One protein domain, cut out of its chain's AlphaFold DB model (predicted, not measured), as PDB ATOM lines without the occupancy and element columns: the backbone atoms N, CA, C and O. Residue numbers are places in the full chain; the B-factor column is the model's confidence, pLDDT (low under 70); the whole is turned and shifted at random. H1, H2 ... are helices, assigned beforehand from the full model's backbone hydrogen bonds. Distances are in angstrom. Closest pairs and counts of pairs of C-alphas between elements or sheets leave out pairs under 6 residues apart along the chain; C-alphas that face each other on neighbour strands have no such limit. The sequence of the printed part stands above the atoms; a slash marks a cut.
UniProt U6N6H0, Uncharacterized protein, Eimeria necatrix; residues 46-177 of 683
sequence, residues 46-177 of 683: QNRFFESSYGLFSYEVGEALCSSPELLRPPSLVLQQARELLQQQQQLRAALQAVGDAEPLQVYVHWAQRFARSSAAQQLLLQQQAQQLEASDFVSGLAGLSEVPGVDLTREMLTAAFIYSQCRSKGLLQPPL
ATOM      1  N   GLN A  46      52.787 -51.912  66.781       40.50
ATOM      2  CA  GLN A  46      52.185 -53.141  66.280       40.50
ATOM      3  C   GLN A  46      52.709 -54.391  67.009       40.50
ATOM      4  O   GLN A  46      51.904 -55.234  67.390       40.50
ATOM      5  N   ASN A  47      54.015 -54.489  67.292       38.22
ATOM      6  CA  ASN A  47      54.598 -55.692  67.907       38.22
ATOM      7  C   ASN A  47      54.184 -55.833  69.382       38.22
ATOM      8  O   ASN A  47      53.713 -56.893  69.788       38.22
ATOM      9  N   ARG A  48      54.212 -54.739  70.161       38.06
ATOM     10  CA  ARG A  48      53.719 -54.758  71.556       38.06
ATOM     11  C   ARG A  48      52.220 -55.064  71.669       38.06
ATOM     12  O   ARG A  48      51.786 -55.589  72.692       38.06
ATOM     13  N   PHE A  49      51.433 -54.750  70.637       35.12
ATOM     14  CA  PHE A  49      49.995 -55.043  70.598       35.12
ATOM     15  C   PHE A  49      49.686 -56.530  70.343       35.12
ATOM     16  O   PHE A  49      48.583 -56.974  70.653       35.12
ATOM     17  N   PHE A  50      50.646 -57.290  69.801       35.66
ATOM     18  CA  PHE A  50      50.555 -58.747  69.654       35.66
ATOM     19  C   PHE A  50      51.176 -59.508  70.836       35.66
ATOM     20  O   PHE A  50      50.677 -60.571  71.188       35.66
ATOM     21  N   GLU A  51      52.213 -58.965  71.481       40.00
ATOM     22  CA  GLU A  51      52.874 -59.595  72.642       40.00
ATOM     23  C   GLU A  51      52.122 -59.412  73.970       40.00
ATOM     24  O   GLU A  51      52.316 -60.191  74.901       40.00
ATOM     25  N   SER A  52      51.243 -58.411  74.066       39.44
ATOM     26  CA  SER A  52      50.348 -58.225  75.213       39.44
ATOM     27  C   SER A  52      48.899 -58.158  74.738       39.44
ATOM     28  O   SER A  52      48.530 -57.249  73.989       39.44
ATOM     29  N   SER A  53      48.058 -59.107  75.171       33.88
ATOM     30  CA  SER A  53      46.616 -59.050  74.921       33.88
ATOM     31  C   SER A  53      46.026 -57.856  75.682       33.88
ATOM     32  O   SER A  53      45.654 -57.941  76.849       33.88
ATOM     33  N   TYR A  54      45.966 -56.726  74.969       33.75
ATOM     34  CA  TYR A  54      45.880 -55.354  75.483       33.75
ATOM     35  C   TYR A  54      47.152 -54.908  76.233       33.75
ATOM     36  O   TYR A  54      47.452 -55.395  77.319       33.75
ATOM     37  N   GLY A  55      47.820 -53.867  75.713       33.25
ATOM     38  CA  GLY A  55      48.980 -53.181  76.320       33.25
ATOM     39  C   GLY A  55      48.684 -52.386  77.603       33.25
ATOM     40  O   GLY A  55      49.166 -51.270  77.777       33.25
ATOM     41  N   LEU A  56      47.844 -52.951  78.465       32.69
ATOM     42  CA  LEU A  56      47.503 -52.519  79.819       32.69
ATOM     43  C   LEU A  56      47.901 -53.572  80.865       32.69
ATOM     44  O   LEU A  56      47.986 -53.232  82.042       32.69
ATOM     45  N   PHE A  57      48.162 -54.819  80.452       34.44
ATOM     46  CA  PHE A  57      48.582 -55.896  81.343       34.44
ATOM     47  C   PHE A  57      49.748 -56.672  80.727       34.44
ATOM     48  O   PHE A  57      49.573 -57.488  79.825       34.44
ATOM     49  N   SER A  58      50.948 -56.438  81.258       42.25
ATOM     50  CA  SER A  58      51.983 -57.469  81.231       42.25
ATOM     51  C   SER A  58      51.505 -58.597  82.146       42.25
ATOM     52  O   SER A  58      51.193 -58.338  83.311       42.25
ATOM     53  N   TYR A  59      51.432 -59.833  81.646       50.81
ATOM     54  CA  TYR A  59      51.256 -61.011  82.501       50.81
ATOM     55  C   TYR A  59      52.580 -61.310  83.212       50.81
ATOM     56  O   TYR A  59      53.232 -62.327  82.975       50.81
ATOM     57  N   GLU A  60      52.995 -60.399  84.090       69.81
ATOM     58  CA  GLU A  60      54.081 -60.672  85.013       69.81
ATOM     59  C   GLU A  60      53.657 -61.834  85.904       69.81
ATOM     60  O   GLU A  60      52.688 -61.745  86.661       69.81
ATOM     61  N   VAL A  61      54.400 -62.937  85.814       79.62
ATOM     62  CA  VAL A  61      54.249 -64.076  86.715       79.62
ATOM     63  C   VAL A  61      54.621 -63.584  88.115       79.62
ATOM     64  O   VAL A  61      55.799 -63.424  88.441       79.62
ATOM     65  N   GLY A  62      53.608 -63.189  88.885       86.31
ATOM     66  CA  GLY A  62      53.773 -62.559  90.191       86.31
ATOM     67  C   GLY A  62      54.191 -63.554  91.268       86.31
ATOM     68  O   GLY A  62      53.960 -64.757  91.142       86.31
ATOM     69  N   GLU A  63      54.739 -63.038  92.369       85.25
ATOM     70  CA  GLU A  63      55.207 -63.841  93.510       85.25
ATOM     71  C   GLU A  63      54.143 -64.818  94.030       85.25
ATOM     72  O   GLU A  63      54.462 -65.953  94.354       85.25
ATOM     73  N   ALA A  64      52.866 -64.421  94.017       83.56
ATOM     74  CA  ALA A  64      51.749 -65.272  94.426       83.56
ATOM     75  C   ALA A  64      51.518 -66.501  93.519       83.56
ATOM     76  O   ALA A  64      50.990 -67.510  93.983       83.56
ATOM     77  N   LEU A  65      51.884 -66.436  92.231       86.31
ATOM     78  CA  LEU A  65      51.868 -67.614  91.355       86.31
ATOM     79  C   LEU A  65      53.087 -68.497  91.658       86.31
ATOM     80  O   LEU A  65      52.956 -69.711  91.797       86.31
ATOM     81  N   CYS A  66      54.240 -67.857  91.871       91.44
ATOM     82  CA  CYS A  66      55.493 -68.492  92.274       91.44
ATOM     83  C   CYS A  66      55.556 -68.931  93.748       91.44
ATOM     84  O   CYS A  66      56.617 -69.349  94.202       91.44
ATOM     85  N   SER A  67      54.445 -68.880  94.490       86.69
ATOM     86  CA  SER A  67      54.341 -69.389  95.863       86.69
ATOM     87  C   SER A  67      53.482 -70.655  95.983       86.69
ATOM     88  O   SER A  67      53.286 -71.150  97.090       86.69
ATOM     89  N   SER A  68      52.916 -71.165  94.881       86.19
ATOM     90  CA  SER A  68      52.086 -72.379  94.881       86.19
ATOM     91  C   SER A  68      52.926 -73.625  94.561       86.19
ATOM     92  O   SER A  68      53.270 -73.822  93.397       86.19
ATOM     93  N   PRO A  69      53.240 -74.508  95.530       80.31
ATOM     94  CA  PRO A  69      54.164 -75.632  95.315       80.31
ATOM     95  C   PRO A  69      53.684 -76.645  94.260       80.31
ATOM     96  O   PRO A  69      54.488 -77.386  93.700       80.31
ATOM     97  N   GLU A  70      52.383 -76.676  93.962       78.50
ATOM     98  CA  GLU A  70      51.793 -77.533  92.928       78.50
ATOM     99  C   GLU A  70      52.034 -76.990  91.514       78.50
ATOM    100  O   GLU A  70      52.416 -77.748  90.625       78.50
ATOM    101  N   LEU A  71      51.873 -75.674  91.317       76.44
ATOM    102  CA  LEU A  71      52.089 -74.999  90.026       76.44
ATOM    103  C   LEU A  71      53.578 -74.837  89.679       76.44
ATOM    104  O   LEU A  71      53.917 -74.476  88.556       76.44
ATOM    105  N   LEU A  72      54.457 -75.095  90.650       85.75
ATOM    106  CA  LEU A  72      55.908 -74.952  90.549       85.75
ATOM    107  C   LEU A  72      56.635 -76.271  90.280       85.75
ATOM    108  O   LEU A  72      57.865 -76.289  90.227       85.75
ATOM    109  N   ARG A  73      55.911 -77.383  90.103       92.81
ATOM    110  CA  ARG A  73      56.540 -78.626  89.644       92.81
ATOM    111  C   ARG A  73      57.026 -78.448  88.199       92.81
ATOM    112  O   ARG A  73      56.251 -77.959  87.377       92.81
ATOM    113  N   PRO A  74      58.255 -78.884  87.861       94.88
ATOM    114  CA  PRO A  74      58.708 -78.895  86.475       94.88
ATOM    115  C   PRO A  74      57.736 -79.737  85.626       94.88
ATOM    116  O   PRO A  74      57.468 -80.885  86.007       94.88
ATOM    117  N   PRO A  75      57.194 -79.228  84.504       94.00
ATOM    118  CA  PRO A  75      56.383 -80.018  83.574       94.00
ATOM    119  C   PRO A  75      56.971 -81.400  83.236       94.00
ATOM    120  O   PRO A  75      56.242 -82.387  83.190       94.00
ATOM    121  N   SER A  76      58.288 -81.513  83.087       95.62
ATOM    122  CA  SER A  76      59.030 -82.748  82.843       95.62
ATOM    123  C   SER A  76      58.915 -83.761  83.981       95.62
ATOM    124  O   SER A  76      58.781 -84.958  83.720       95.62
ATOM    125  N   LEU A  77      58.901 -83.296  85.234       95.50
ATOM    126  CA  LEU A  77      58.666 -84.123  86.416       95.50
ATOM    127  C   LEU A  77      57.208 -84.591  86.466       95.50
ATOM    128  O   LEU A  77      56.947 -85.742  86.813       95.50
ATOM    129  N   VAL A  78      56.257 -83.740  86.069       94.31
ATOM    130  CA  VAL A  78      54.837 -84.113  85.957       94.31
ATOM    131  C   VAL A  78      54.638 -85.176  84.867       94.31
ATOM    132  O   VAL A  78      53.973 -86.182  85.113       94.31
ATOM    133  N   LEU A  79      55.273 -85.022  83.699       95.00
ATOM    134  CA  LEU A  79      55.279 -86.035  82.635       95.00
ATOM    135  C   LEU A  79      55.956 -87.340  83.080       95.00
ATOM    136  O   LEU A  79      55.464 -88.424  82.762       95.00
ATOM    137  N   GLN A  80      57.051 -87.261  83.843       96.38
ATOM    138  CA  GLN A  80      57.699 -88.439  84.422       96.38
ATOM    139  C   GLN A  80      56.756 -89.176  85.380       96.38
ATOM    140  O   GLN A  80      56.565 -90.381  85.234       96.38
ATOM    141  N   GLN A  81      56.128 -88.463  86.319       95.38
ATOM    142  CA  GLN A  81      55.177 -89.036  87.277       95.38
ATOM    143  C   GLN A  81      53.969 -89.660  86.562       95.38
ATOM    144  O   GLN A  81      53.572 -90.777  86.893       95.38
ATOM    145  N   ALA A  82      53.434 -88.999  85.531       94.69
ATOM    146  CA  ALA A  82      52.367 -89.550  84.697       94.69
ATOM    147  C   ALA A  82      52.804 -90.837  83.973       94.69
ATOM    148  O   ALA A  82      52.046 -91.806  83.918       94.69
ATOM    149  N   ARG A  83      54.037 -90.889  83.454       96.12
ATOM    150  CA  ARG A  83      54.597 -92.083  82.806       96.12
ATOM    151  C   ARG A  83      54.815 -93.228  83.793       96.12
ATOM    152  O   ARG A  83      54.451 -94.356  83.472       96.12
ATOM    153  N   GLU A  84      55.367 -92.960  84.977       96.56
ATOM    154  CA  GLU A  84      55.512 -93.955  86.048       96.56
ATOM    155  C   GLU A  84      54.144 -94.530  86.448       96.56
ATOM    156  O   GLU A  84      53.986 -95.750  86.513       96.56
ATOM    157  N   LEU A  85      53.127 -93.679  86.617       95.88
ATOM    158  CA  LEU A  85      51.762 -94.101  86.942       95.88
ATOM    159  C   LEU A  85      51.150 -94.986  85.838       95.88
ATOM    160  O   LEU A  85      50.581 -96.034  86.134       95.88
ATOM    161  N   LEU A  86      51.316 -94.612  84.565       95.50
ATOM    162  CA  LEU A  86      50.854 -95.396  83.406       95.50
ATOM    163  C   LEU A  86      51.618 -96.718  83.212       95.50
ATOM    164  O   LEU A  86      51.102 -97.634  82.567       95.50
ATOM    165  N   GLN A  87      52.843 -96.824  83.733       95.44
ATOM    166  CA  GLN A  87      53.611 -98.071  83.771       95.44
ATOM    167  C   GLN A  87      53.165 -98.975  84.927       95.44
ATOM    168  O   GLN A  87      53.040-100.182  84.729       95.44
ATOM    169  N   GLN A  88      52.888 -98.404  86.102       97.31
ATOM    170  CA  GLN A  88      52.407 -99.140  87.277       97.31
ATOM    171  C   GLN A  88      50.958 -99.621  87.117       97.31
ATOM    172  O   GLN A  88      50.628-100.733  87.524       97.31
ATOM    173  N   GLN A  89      50.086 -98.820  86.499       96.62
ATOM    174  CA  GLN A  89      48.664 -99.125  86.342       96.62
ATOM    175  C   GLN A  89      48.307 -99.468  84.889       96.62
ATOM    176  O   GLN A  89      47.747 -98.655  84.150       96.62
ATOM    177  N   GLN A  90      48.556-100.721  84.488       94.19
ATOM    178  CA  GLN A  90      48.137-101.224  83.169       94.19
ATOM    179  C   GLN A  90      46.629-101.057  82.914       94.19
ATOM    180  O   GLN A  90      46.244-100.764  81.787       94.19
ATOM    181  N   GLN A  91      45.781-101.181  83.943       94.19
ATOM    182  CA  GLN A  91      44.332-100.967  83.820       94.19
ATOM    183  C   GLN A  91      43.980 -99.510  83.482       94.19
ATOM    184  O   GLN A  91      43.166 -99.276  82.592       94.19
ATOM    185  N   LEU A  92      44.629 -98.531  84.126       92.00
ATOM    186  CA  LEU A  92      44.453 -97.106  83.821       92.00
ATOM    187  C   LEU A  92      44.899 -96.797  82.388       92.00
ATOM    188  O   LEU A  92      44.190 -96.120  81.643       92.00
ATOM    189  N   ARG A  93      46.050 -97.341  81.976       92.44
ATOM    190  CA  ARG A  93      46.541 -97.215  80.601       92.44
ATOM    191  C   ARG A  93      45.568 -97.831  79.593       92.44
ATOM    192  O   ARG A  93      45.248 -97.182  78.603       92.44
ATOM    193  N   ALA A  94      45.069 -99.038  79.864       90.81
ATOM    194  CA  ALA A  94      44.082 -99.704  79.022       90.81
ATOM    195  C   ALA A  94      42.782 -98.893  78.930       90.81
ATOM    196  O   ALA A  94      42.276 -98.713  77.832       90.81
ATOM    197  N   ALA A  95      42.282 -98.323  80.031       90.69
ATOM    198  CA  ALA A  95      41.095 -97.467  80.022       90.69
ATOM    199  C   ALA A  95      41.295 -96.192  79.178       90.69
ATOM    200  O   ALA A  95      40.462 -95.873  78.330       90.69
ATOM    201  N   LEU A  96      42.425 -95.494  79.344       87.12
ATOM    202  CA  LEU A  96      42.752 -94.273  78.590       87.12
ATOM    203  C   LEU A  96      42.996 -94.526  77.088       87.12
ATOM    204  O   LEU A  96      42.830 -93.612  76.276       87.12
ATOM    205  N   GLN A  97      43.365 -95.759  76.722       86.75
ATOM    206  CA  GLN A  97      43.488 -96.229  75.339       86.75
ATOM    207  C   GLN A  97      42.168 -96.787  74.767       86.75
ATOM    208  O   GLN A  97      41.930 -96.647  73.571       86.75
ATOM    209  N   ALA A  98      41.310 -97.393  75.595       85.50
ATOM    210  CA  ALA A  98      40.044 -98.017  75.190       85.50
ATOM    211  C   ALA A  98      38.903 -97.010  74.974       85.50
ATOM    212  O   ALA A  98      37.976 -97.289  74.214       85.50
ATOM    213  N   VAL A  99      38.983 -95.816  75.574       79.19
ATOM    214  CA  VAL A  99      38.288 -94.642  75.029       79.19
ATOM    215  C   VAL A  99      38.913 -94.385  73.655       79.19
ATOM    216  O   VAL A  99      39.997 -93.811  73.590       79.19
ATOM    217  N   GLY A 100      38.284 -94.879  72.587       67.12
ATOM    218  CA  GLY A 100      38.795 -94.807  71.212       67.12
ATOM    219  C   GLY A 100      38.518 -93.466  70.524       67.12
ATOM    220  O   GLY A 100      38.574 -92.407  71.155       67.12
ATOM    221  N   ASP A 101      38.193 -93.526  69.230       59.47
ATOM    222  CA  ASP A 101      37.782 -92.370  68.408       59.47
ATOM    223  C   ASP A 101      36.333 -91.908  68.666       59.47
ATOM    224  O   ASP A 101      35.881 -90.918  68.093       59.47
ATOM    225  N   ALA A 102      35.599 -92.602  69.546       58.50
ATOM    226  CA  ALA A 102      34.364 -92.074  70.125       58.50
ATOM    227  C   ALA A 102      34.666 -90.745  70.840       58.50
ATOM    228  O   ALA A 102      35.711 -90.635  71.482       58.50
ATOM    229  N   GLU A 103      33.776 -89.755  70.678       52.41
ATOM    230  CA  GLU A 103      34.093 -88.323  70.812       52.41
ATOM    231  C   GLU A 103      35.052 -87.954  71.959       52.41
ATOM    232  O   GLU A 103      34.903 -88.451  73.081       52.41
ATOM    233  N   PRO A 104      36.003 -87.022  71.722       52.84
ATOM    234  CA  PRO A 104      36.898 -86.558  72.771       52.84
ATOM    235  C   PRO A 104      36.077 -86.035  73.951       52.84
ATOM    236  O   PRO A 104      35.279 -85.108  73.798       52.84
ATOM    237  N   LEU A 105      36.298 -86.628  75.129       46.94
ATOM    238  CA  LEU A 105      35.728 -86.179  76.398       46.94
ATOM    239  C   LEU A 105      35.917 -84.661  76.505       46.94
ATOM    240  O   LEU A 105      37.045 -84.189  76.643       46.94
ATOM    241  N   GLN A 106      34.821 -83.895  76.434       46.22
ATOM    242  CA  GLN A 106      34.847 -82.429  76.293       46.22
ATOM    243  C   GLN A 106      35.314 -81.681  77.566       46.22
ATOM    244  O   GLN A 106      34.992 -80.512  77.769       46.22
ATOM    245  N   VAL A 107      36.063 -82.346  78.449       45.56
ATOM    246  CA  VAL A 107      36.450 -81.865  79.778       45.56
ATOM    247  C   VAL A 107      37.974 -81.899  79.934       45.56
ATOM    248  O   VAL A 107      38.550 -82.855  80.443       45.56
ATOM    249  N   TYR A 108      38.599 -80.806  79.490       48.75
ATOM    250  CA  TYR A 108      39.836 -80.159  79.974       48.75
ATOM    251  C   TYR A 108      41.157 -80.932  80.200       48.75
ATOM    252  O   TYR A 108      42.191 -80.274  80.280       48.75
ATOM    253  N   VAL A 109      41.225 -82.266  80.230       59.62
ATOM    254  CA  VAL A 109      42.493 -83.008  80.456       59.62
ATOM    255  C   VAL A 109      43.153 -83.461  79.143       59.62
ATOM    256  O   VAL A 109      43.687 -84.567  79.011       59.62
ATOM    257  N   HIS A 110      43.109 -82.585  78.137       70.12
ATOM    258  CA  HIS A 110      43.418 -82.928  76.748       70.12
ATOM    259  C   HIS A 110      44.872 -83.387  76.539       70.12
ATOM    260  O   HIS A 110      45.125 -84.256  75.700       70.12
ATOM    261  N   TRP A 111      45.819 -82.850  77.319       82.06
ATOM    262  CA  TRP A 111      47.234 -83.226  77.262       82.06
ATOM    263  C   TRP A 111      47.513 -84.583  77.922       82.06
ATOM    264  O   TRP A 111      48.244 -85.384  77.345       82.06
ATOM    265  N   ALA A 112      46.904 -84.897  79.074       82.25
ATOM    266  CA  ALA A 112      47.177 -86.155  79.774       82.25
ATOM    267  C   ALA A 112      46.596 -87.355  79.014       82.25
ATOM    268  O   ALA A 112      47.239 -88.399  78.929       82.25
ATOM    269  N   GLN A 113      45.428 -87.197  78.379       85.00
ATOM    270  CA  GLN A 113      44.866 -88.234  77.512       85.00
ATOM    271  C   GLN A 113      45.725 -88.445  76.250       85.00
ATOM    272  O   GLN A 113      45.994 -89.588  75.882       85.00
ATOM    273  N   ARG A 114      46.226 -87.368  75.619       86.56
ATOM    274  CA  ARG A 114      47.197 -87.462  74.508       86.56
ATOM    275  C   ARG A 114      48.498 -88.148  74.949       86.56
ATOM    276  O   ARG A 114      48.986 -89.022  74.241       86.56
ATOM    277  N   PHE A 115      49.024 -87.808  76.126       91.88
ATOM    278  CA  PHE A 115      50.230 -88.418  76.695       91.88
ATOM    279  C   PHE A 115      50.030 -89.899  77.055       91.88
ATOM    280  O   PHE A 115      50.910 -90.716  76.809       91.88
ATOM    281  N   ALA A 116      48.863 -90.287  77.573       91.88
ATOM    282  CA  ALA A 116      48.546 -91.683  77.872       91.88
ATOM    283  C   ALA A 116      48.346 -92.547  76.613       91.88
ATOM    284  O   ALA A 116      48.684 -93.734  76.614       91.88
ATOM    285  N   ARG A 117      47.822 -91.949  75.536       90.81
ATOM    286  CA  ARG A 117      47.663 -92.594  74.225       90.81
ATOM    287  C   ARG A 117      48.970 -92.677  73.427       90.81
ATOM    288  O   ARG A 117      49.089 -93.571  72.593       90.81
ATOM    289  N   SER A 118      49.936 -91.785  73.657       93.00
ATOM    290  CA  SER A 118      51.194 -91.773  72.904       93.00
ATOM    291  C   SER A 118      52.089 -92.979  73.231       93.00
ATOM    292  O   SER A 118      51.979 -93.623  74.279       93.00
ATOM    293  N   SER A 119      52.960 -93.348  72.289       95.06
ATOM    294  CA  SER A 119      53.866 -94.486  72.463       95.06
ATOM    295  C   SER A 119      54.900 -94.206  73.560       95.06
ATOM    296  O   SER A 119      55.235 -93.058  73.832       95.06
ATOM    297  N   ALA A 120      55.482 -95.249  74.164       94.69
ATOM    298  CA  ALA A 120      56.498 -95.064  75.209       94.69
ATOM    299  C   ALA A 120      57.718 -94.241  74.729       94.69
ATOM    300  O   ALA A 120      58.335 -93.535  75.523       94.69
ATOM    301  N   ALA A 121      58.032 -94.289  73.427       95.25
ATOM    302  CA  ALA A 121      59.051 -93.446  72.806       95.25
ATOM    303  C   ALA A 121      58.595 -91.978  72.677       95.25
ATOM    304  O   ALA A 121      59.364 -91.075  72.990       95.25
ATOM    305  N   GLN A 122      57.340 -91.729  72.287       94.12
ATOM    306  CA  GLN A 122      56.760 -90.378  72.231       94.12
ATOM    307  C   GLN A 122      56.615 -89.746  73.624       94.12
ATOM    308  O   GLN A 122      56.884 -88.560  73.780       94.12
ATOM    309  N   GLN A 123      56.246 -90.524  74.646       95.00
ATOM    310  CA  GLN A 123      56.220 -90.073  76.044       95.00
ATOM    311  C   GLN A 123      57.608 -89.614  76.512       95.00
ATOM    312  O   GLN A 123      57.732 -88.577  77.158       95.00
ATOM    313  N   LEU A 124      58.656 -90.365  76.153       95.75
ATOM    314  CA  LEU A 124      60.046 -90.036  76.478       95.75
ATOM    315  C   LEU A 124      60.520 -88.785  75.712       95.75
ATOM    316  O   LEU A 124      61.130 -87.907  76.315       95.75
ATOM    317  N   LEU A 125      60.167 -88.657  74.428       94.25
ATOM    318  CA  LEU A 125      60.435 -87.463  73.617       94.25
ATOM    319  C   LEU A 125      59.777 -86.204  74.214       94.25
ATOM    320  O   LEU A 125      60.446 -85.191  74.400       94.25
ATOM    321  N   LEU A 126      58.488 -86.280  74.571       92.75
ATOM    322  CA  LEU A 126      57.746 -85.189  75.220       92.75
ATOM    323  C   LEU A 126      58.378 -84.789  76.561       92.75
ATOM    324  O   LEU A 126      58.502 -83.603  76.855       92.75
ATOM    325  N   GLN A 127      58.819 -85.771  77.354       94.88
ATOM    326  CA  GLN A 127      59.535 -85.536  78.609       94.88
ATOM    327  C   GLN A 127      60.872 -84.811  78.370       94.88
ATOM    328  O   GLN A 127      61.156 -83.828  79.052       94.88
ATOM    329  N   GLN A 128      61.670 -85.241  77.386       94.88
ATOM    330  CA  GLN A 128      62.934 -84.583  77.023       94.88
ATOM    331  C   GLN A 128      62.724 -83.154  76.507       94.88
ATOM    332  O   GLN A 128      63.485 -82.257  76.864       94.88
ATOM    333  N   GLN A 129      61.680 -82.907  75.716       91.00
ATOM    334  CA  GLN A 129      61.357 -81.560  75.245       91.00
ATOM    335  C   GLN A 129      60.884 -80.642  76.373       91.00
ATOM    336  O   GLN A 129      61.293 -79.485  76.417       91.00
ATOM    337  N   ALA A 130      60.098 -81.146  77.329       91.88
ATOM    338  CA  ALA A 130      59.761 -80.387  78.531       91.88
ATOM    339  C   ALA A 130      61.024 -79.989  79.324       91.88
ATOM    340  O   ALA A 130      61.138 -78.839  79.738       91.88
ATOM    341  N   GLN A 131      62.015 -80.883  79.445       94.12
ATOM    342  CA  GLN A 131      63.313 -80.566  80.071       94.12
ATOM    343  C   GLN A 131      64.110 -79.517  79.283       94.12
ATOM    344  O   GLN A 131      64.687 -78.611  79.881       94.12
ATOM    345  N   GLN A 132      64.135 -79.605  77.949       92.19
ATOM    346  CA  GLN A 132      64.779 -78.598  77.094       92.19
ATOM    347  C   GLN A 132      64.121 -77.221  77.246       92.19
ATOM    348  O   GLN A 132      64.822 -76.216  77.330       92.19
ATOM    349  N   LEU A 133      62.792 -77.177  77.346       89.50
ATOM    350  CA  LEU A 133      62.041 -75.950  77.592       89.50
ATOM    351  C   LEU A 133      62.319 -75.376  78.984       89.50
ATOM    352  O   LEU A 133      62.635 -74.199  79.091       89.50
ATOM    353  N   GLU A 134      62.293 -76.187  80.040       92.75
ATOM    354  CA  GLU A 134      62.646 -75.771  81.412       92.75
ATOM    355  C   GLU A 134      64.086 -75.263  81.556       92.75
ATOM    356  O   GLU A 134      64.382 -74.473  82.461       92.75
ATOM    357  N   ALA A 135      64.982 -75.742  80.692       90.06
ATOM    358  CA  ALA A 135      66.364 -75.296  80.589       90.06
ATOM    359  C   ALA A 135      66.538 -74.051  79.702       90.06
ATOM    360  O   ALA A 135      67.576 -73.402  79.799       90.06
ATOM    361  N   SER A 136      65.556 -73.712  78.861       89.50
ATOM    362  CA  SER A 136      65.604 -72.518  78.019       89.50
ATOM    363  C   SER A 136      65.277 -71.259  78.827       89.50
ATOM    364  O   SER A 136      64.267 -71.186  79.527       89.50
ATOM    365  N   ASP A 137      66.128 -70.243  78.712       82.38
ATOM    366  CA  ASP A 137      65.864 -68.919  79.263       82.38
ATOM    367  C   ASP A 137      64.921 -68.167  78.304       82.38
ATOM    368  O   ASP A 137      65.352 -67.604  77.297       82.38
ATOM    369  N   PHE A 138      63.616 -68.147  78.611       80.69
ATOM    370  CA  PHE A 138      62.543 -67.516  77.809       80.69
ATOM    371  C   PHE A 138      62.592 -65.966  77.808       80.69
ATOM    372  O   PHE A 138      61.558 -65.292  77.811       80.69
ATOM    373  N   VAL A 139      63.791 -65.379  77.819       73.25
ATOM    374  CA  VAL A 139      64.055 -63.930  77.904       73.25
ATOM    375  C   VAL A 139      63.406 -63.158  76.746       73.25
ATOM    376  O   VAL A 139      63.016 -62.007  76.919       73.25
ATOM    377  N   SER A 140      63.216 -63.812  75.597       66.31
ATOM    378  CA  SER A 140      62.595 -63.249  74.387       66.31
ATOM    379  C   SER A 140      61.076 -63.489  74.275       66.31
ATOM    380  O   SER A 140      60.493 -63.225  73.226       66.31
ATOM    381  N   GLY A 141      60.422 -64.006  75.321       66.69
ATOM    382  CA  GLY A 141      58.977 -64.265  75.335       66.69
ATOM    383  C   GLY A 141      58.530 -65.535  74.589       66.69
ATOM    384  O   GLY A 141      59.331 -66.313  74.076       66.69
ATOM    385  N   LEU A 142      57.210 -65.760  74.544       66.12
ATOM    386  CA  LEU A 142      56.591 -66.990  74.014       66.12
ATOM    387  C   LEU A 142      56.740 -67.182  72.489       66.12
ATOM    388  O   LEU A 142      56.474 -68.273  71.989       66.12
ATOM    389  N   ALA A 143      57.145 -66.148  71.744       63.53
ATOM    390  CA  ALA A 143      57.167 -66.163  70.278       63.53
ATOM    391  C   ALA A 143      58.168 -67.171  69.678       63.53
ATOM    392  O   ALA A 143      57.909 -67.721  68.613       63.53
ATOM    393  N   GLY A 144      59.271 -67.476  70.374       61.91
ATOM    394  CA  GLY A 144      60.274 -68.443  69.905       61.91
ATOM    395  C   GLY A 144      59.856 -69.920  70.000       61.91
ATOM    396  O   GLY A 144      60.637 -70.795  69.646       61.91
ATOM    397  N   LEU A 145      58.656 -70.217  70.512       59.28
ATOM    398  CA  LEU A 145      58.226 -71.582  70.851       59.28
ATOM    399  C   LEU A 145      57.321 -72.231  69.807       59.28
ATOM    400  O   LEU A 145      57.260 -73.455  69.730       59.28
ATOM    401  N   SER A 146      56.615 -71.431  69.005       57.44
ATOM    402  CA  SER A 146      55.730 -71.938  67.949       57.44
ATOM    403  C   SER A 146      56.478 -72.557  66.765       57.44
ATOM    404  O   SER A 146      55.843 -73.138  65.891       57.44
ATOM    405  N   GLU A 147      57.808 -72.430  66.725       56.03
ATOM    406  CA  GLU A 147      58.648 -72.883  65.612       56.03
ATOM    407  C   GLU A 147      59.394 -74.201  65.874       56.03
ATOM    408  O   GLU A 147      60.128 -74.645  64.997       56.03
ATOM    409  N   VAL A 148      59.209 -74.870  67.024       56.47
ATOM    410  CA  VAL A 148      59.801 -76.204  67.266       56.47
ATOM    411  C   VAL A 148      59.039 -77.252  66.433       56.47
ATOM    412  O   VAL A 148      57.917 -77.612  66.800       56.47
ATOM    413  N   PRO A 149      59.583 -77.767  65.310       47.78
ATOM    414  CA  PRO A 149      58.774 -78.526  64.366       47.78
ATOM    415  C   PRO A 149      58.577 -79.967  64.841       47.78
ATOM    416  O   PRO A 149      59.520 -80.632  65.266       47.78
ATOM    417  N   GLY A 150      57.360 -80.488  64.679       55.31
ATOM    418  CA  GLY A 150      57.090 -81.925  64.769       55.31
ATOM    419  C   GLY A 150      56.605 -82.450  66.120       55.31
ATOM    420  O   GLY A 150      56.312 -83.642  66.202       55.31
ATOM    421  N   VAL A 151      56.444 -81.610  67.148       53.50
ATOM    422  CA  VAL A 151      55.698 -82.003  68.355       53.50
ATOM    423  C   VAL A 151      54.645 -80.965  68.711       53.50
ATOM    424  O   VAL A 151      54.951 -79.827  69.049       53.50
ATOM    425  N   ASP A 152      53.390 -81.415  68.668       60.94
ATOM    426  CA  ASP A 152      52.190 -80.669  69.047       60.94
ATOM    427  C   ASP A 152      52.113 -80.553  70.583       60.94
ATOM    428  O   ASP A 152      51.252 -81.143  71.247       60.94
ATOM    429  N   LEU A 153      53.092 -79.846  71.160       63.12
ATOM    430  CA  LEU A 153      53.110 -79.450  72.560       63.12
ATOM    431  C   LEU A 153      51.863 -78.605  72.809       63.12
ATOM    432  O   LEU A 153      51.788 -77.441  72.416       63.12
ATOM    433  N   THR A 154      50.880 -79.215  73.469       75.00
ATOM    434  CA  THR A 154      49.644 -78.560  73.901       75.00
ATOM    435  C   THR A 154      49.994 -77.222  74.552       75.00
ATOM    436  O   THR A 154      50.895 -77.176  75.396       75.00
ATOM    437  N   ARG A 155      49.323 -76.139  74.142       80.69
ATOM    438  CA  ARG A 155      49.625 -74.742  74.522       80.69
ATOM    439  C   ARG A 155      49.741 -74.572  76.043       80.69
ATOM    440  O   ARG A 155      50.568 -73.803  76.518       80.69
ATOM    441  N   GLU A 156      48.983 -75.372  76.781       81.56
ATOM    442  CA  GLU A 156      48.999 -75.593  78.225       81.56
ATOM    443  C   GLU A 156      50.391 -75.951  78.777       81.56
ATOM    444  O   GLU A 156      50.815 -75.398  79.788       81.56
ATOM    445  N   MET A 157      51.135 -76.832  78.105       84.25
ATOM    446  CA  MET A 157      52.464 -77.289  78.527       84.25
ATOM    447  C   MET A 157      53.554 -76.258  78.215       84.25
ATOM    448  O   MET A 157      54.462 -76.074  79.023       84.25
ATOM    449  N   LEU A 158      53.416 -75.512  77.111       86.69
ATOM    450  CA  LEU A 158      54.235 -74.322  76.845       86.69
ATOM    451  C   LEU A 158      53.973 -73.226  77.891       86.69
ATOM    452  O   LEU A 158      54.916 -72.625  78.400       86.69
ATOM    453  N   THR A 159      52.708 -72.995  78.262       87.75
ATOM    454  CA  THR A 159      52.341 -72.056  79.336       87.75
ATOM    455  C   THR A 159      52.899 -72.501  80.691       87.75
ATOM    456  O   THR A 159      53.457 -71.674  81.408       87.75
ATOM    457  N   ALA A 160      52.831 -73.792  81.028       89.94
ATOM    458  CA  ALA A 160      53.404 -74.325  82.265       89.94
ATOM    459  C   ALA A 160      54.939 -74.194  82.302       89.94
ATOM    460  O   ALA A 160      55.484 -73.734  83.303       89.94
ATOM    461  N   ALA A 161      55.636 -74.515  81.205       89.81
ATOM    462  CA  ALA A 161      57.089 -74.354  81.105       89.81
ATOM    463  C   ALA A 161      57.524 -72.880  81.192       89.81
ATOM    464  O   ALA A 161      58.515 -72.573  81.855       89.81
ATOM    465  N   PHE A 162      56.757 -71.963  80.593       91.81
ATOM    466  CA  PHE A 162      56.976 -70.518  80.706       91.81
ATOM    467  C   PHE A 162      56.734 -69.989  82.129       91.81
ATOM    468  O   PHE A 162      57.520 -69.191  82.633       91.81
ATOM    469  N   ILE A 163      55.675 -70.435  82.816       91.88
ATOM    470  CA  ILE A 163      55.433 -70.066  84.221       91.88
ATOM    471  C   ILE A 163      56.578 -70.572  85.106       91.88
ATOM    472  O   ILE A 163      57.125 -69.807  85.903       91.88
ATOM    473  N   TYR A 164      56.977 -71.834  84.929       94.06
ATOM    474  CA  TYR A 164      58.075 -72.445  85.672       94.06
ATOM    475  C   TYR A 164      59.397 -71.688  85.463       94.06
ATOM    476  O   TYR A 164      60.058 -71.330  86.439       94.06
ATOM    477  N   SER A 165      59.763 -71.367  84.219       91.50
ATOM    478  CA  SER A 165      60.999 -70.635  83.916       91.50
ATOM    479  C   SER A 165      60.988 -69.188  84.419       91.50
ATOM    480  O   SER A 165      62.015 -68.710  84.893       91.50
ATOM    481  N   GLN A 166      59.840 -68.504  84.410       92.81
ATOM    482  CA  GLN A 166      59.697 -67.165  84.997       92.81
ATOM    483  C   GLN A 166      59.811 -67.185  86.529       92.81
ATOM    484  O   GLN A 166      60.427 -66.297  87.118       92.81
ATOM    485  N   CYS A 167      59.277 -68.207  87.201       93.88
ATOM    486  CA  CYS A 167      59.497 -68.379  88.641       93.88
ATOM    487  C   CYS A 167      60.946 -68.786  88.966       93.88
ATOM    488  O   CYS A 167      61.475 -68.392  90.011       93.88
ATOM    489  N   ARG A 168      61.609 -69.521  88.061       93.25
ATOM    490  CA  ARG A 168      63.034 -69.873  88.141       93.25
ATOM    491  C   ARG A 168      63.934 -68.645  88.012       93.25
ATOM    492  O   ARG A 168      64.790 -68.438  88.865       93.25
ATOM    493  N   SER A 169      63.731 -67.826  86.981       91.38
ATOM    494  CA  SER A 169      64.569 -66.654  86.686       91.38
ATOM    495  C   SER A 169      64.462 -65.566  87.759       91.38
ATOM    496  O   SER A 169      65.443 -64.887  88.046       91.38
ATOM    497  N   LYS A 170      63.301 -65.454  88.418       92.62
ATOM    498  CA  LYS A 170      63.094 -64.577  89.582       92.62
ATOM    499  C   LYS A 170      63.712 -65.101  90.888       92.62
ATOM    500  O   LYS A 170      63.620 -64.413  91.898       92.62
ATOM    501  N   GLY A 171      64.296 -66.302  90.903       93.25
ATOM    502  CA  GLY A 171      64.842 -66.925  92.119       93.25
ATOM    503  C   GLY A 171      63.784 -67.298  93.167       93.25
ATOM    504  O   GLY A 171      64.126 -67.549  94.320       93.25
ATOM    505  N   LEU A 172      62.501 -67.315  92.783       90.62
ATOM    506  CA  LEU A 172      61.370 -67.618  93.669       90.62
ATOM    507  C   LEU A 172      61.129 -69.126  93.789       90.62
ATOM    508  O   LEU A 172      60.658 -69.601  94.820       90.62
ATOM    509  N   LEU A 173      61.520 -69.890  92.765       86.12
ATOM    510  CA  LEU A 173      61.828 -71.301  92.958       86.12
ATOM    511  C   LEU A 173      63.063 -71.404  93.853       86.12
ATOM    512  O   LEU A 173      64.186 -71.188  93.393       86.12
ATOM    513  N   GLN A 174      62.859 -71.789  95.115       73.69
ATOM    514  CA  GLN A 174      63.960 -72.330  95.905       73.69
ATOM    515  C   GLN A 174      64.596 -73.487  95.116       73.69
ATOM    516  O   GLN A 174      63.855 -74.278  94.516       73.69
ATOM    517  N   PRO A 175      65.942 -73.592  95.080       54.56
ATOM    518  CA  PRO A 175      66.607 -74.705  94.418       54.56
ATOM    519  C   PRO A 175      66.010 -76.004  94.966       54.56
ATOM    520  O   PRO A 175      65.830 -76.124  96.182       54.56
ATOM    521  N   PRO A 176      65.590 -76.921  94.084       52.03
ATOM    522  CA  PRO A 176      64.568 -77.886  94.435       52.03
ATOM    523  C   PRO A 176      65.009 -78.784  95.586       52.03
ATOM    524  O   PRO A 176      66.160 -79.217  95.651       52.03
ATOM    525  N   LEU A 177      64.033 -79.207  96.389       45.12
ATOM    526  CA  LEU A 177      64.143 -80.310  97.354       45.12
ATOM    527  C   LEU A 177      64.457 -81.675  96.682       45.12
ATOM    528  O   LEU A 177      64.290 -82.720  97.289       45.12
TER     529      LEU A 177
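AT A GLANCE: This is residues 46 to 177 of the 683 residues of an uncharacterized protein of Eimeria necatrix (UniProt U6N6H0). Two long helices, H2 and H5, lie side by side and run opposite ways; H7 packs slantwise on residues 130 to 135 of H5, at the end of the pair where H2 begins and H5 ends, while H3 and H4 pack on each other towards the other end of H2. Short H6 sits near H7, H1 lies far out at the beginning of the printed part, touching no helix, and residues 52 to 59 stick out. The printed part has 132 residues with seven named helices, H1 to H7 in order along the chain, and no named strand; the class is all helix, with 72 residues in the named helices. The whole is only just compact, close to loose, with a radius of gyration of the C-alphas of 16.6 A, and it spans 47 by 38 by 26 A.

HOW THE PARTS SIT: H1, residues 46 to 51, touches no helix. H2, residues 75 to 88, is the hub and touches four helices. The first is H3, residues 90 to 98, which H2 touches only at the corner, and only just, with 3 pairs of C-alphas within 8 A; the closest C-alphas, of Leu 86 and Arg 93, are 5.5 A apart, and the lines stand about perpendicular at 75 degrees. H4, residues 110 to 117, touches H3, the closest C-alphas being those of Gln 97 and Arg 117 at 5.6 A; their tilt of 67 degrees is steep, only just short of about perpendicular. Residues 82 to 86 of H2 only just touch H4, with 3 pairs of C-alphas within 8 A, the closest being Leu 86 and Ala 116 at 7.1 A. H5, residues 120 to 135, touches H2 with 14 pairs of C-alphas within 8 A, at a shallow tilt of 22 degrees, opposite ways; the closest C-alphas, of Ser 76 and Ala 130, are 5.0 A apart. H6, residues 142 to 145, is apart from H1, but only just, at 8.2 A. H7, residues 155 to 169, touches residues 130 to 135 of H5, with the C-alphas of Glu 134 and Ala 161 closest at 5.7 A; the tilt of 37 degrees is only just steep, and they run the same way. Residue 75 of H2 only just touches H7, with 3 pairs within 8 A; the C-alphas of Pro 75 and Ala 161 are closest, at 6.2 A. H6 and H7 are close but not clearly touching, with the C-alphas of Leu 142 and Phe 162 closest at 7.6 A. In H1, H2, H3, H4, H5 and H7 every O i to N i+4 pair is within hydrogen-bond range; H6 is too short for such a pair.

IN THESE COORDINATES: H1 begins at C-alpha 46, (52.185, -53.141, 66.280). H2 begins at C-alpha 75, (56.383, -80.018, 83.574), and is 19.9 A from first to last C-alpha. H5, the longest helix with 16 residues, measures 22.7 A. H7 measures 20.9 A and ends at C-alpha 169, (64.569, -66.654, 86.686).

THE WHOLE: The two C-alphas farthest apart, of Gln 46 and Gln 91, are 51.5 A apart. The printed part has no cut. The links H1 to H2, of 23 residues, and H3 to H4, of 11 residues, are long. The mean pLDDT of the printed part is 77.1; it is under 70 in residues 46 to 60, 100 to 109, 140 to 153 and 175 to 177.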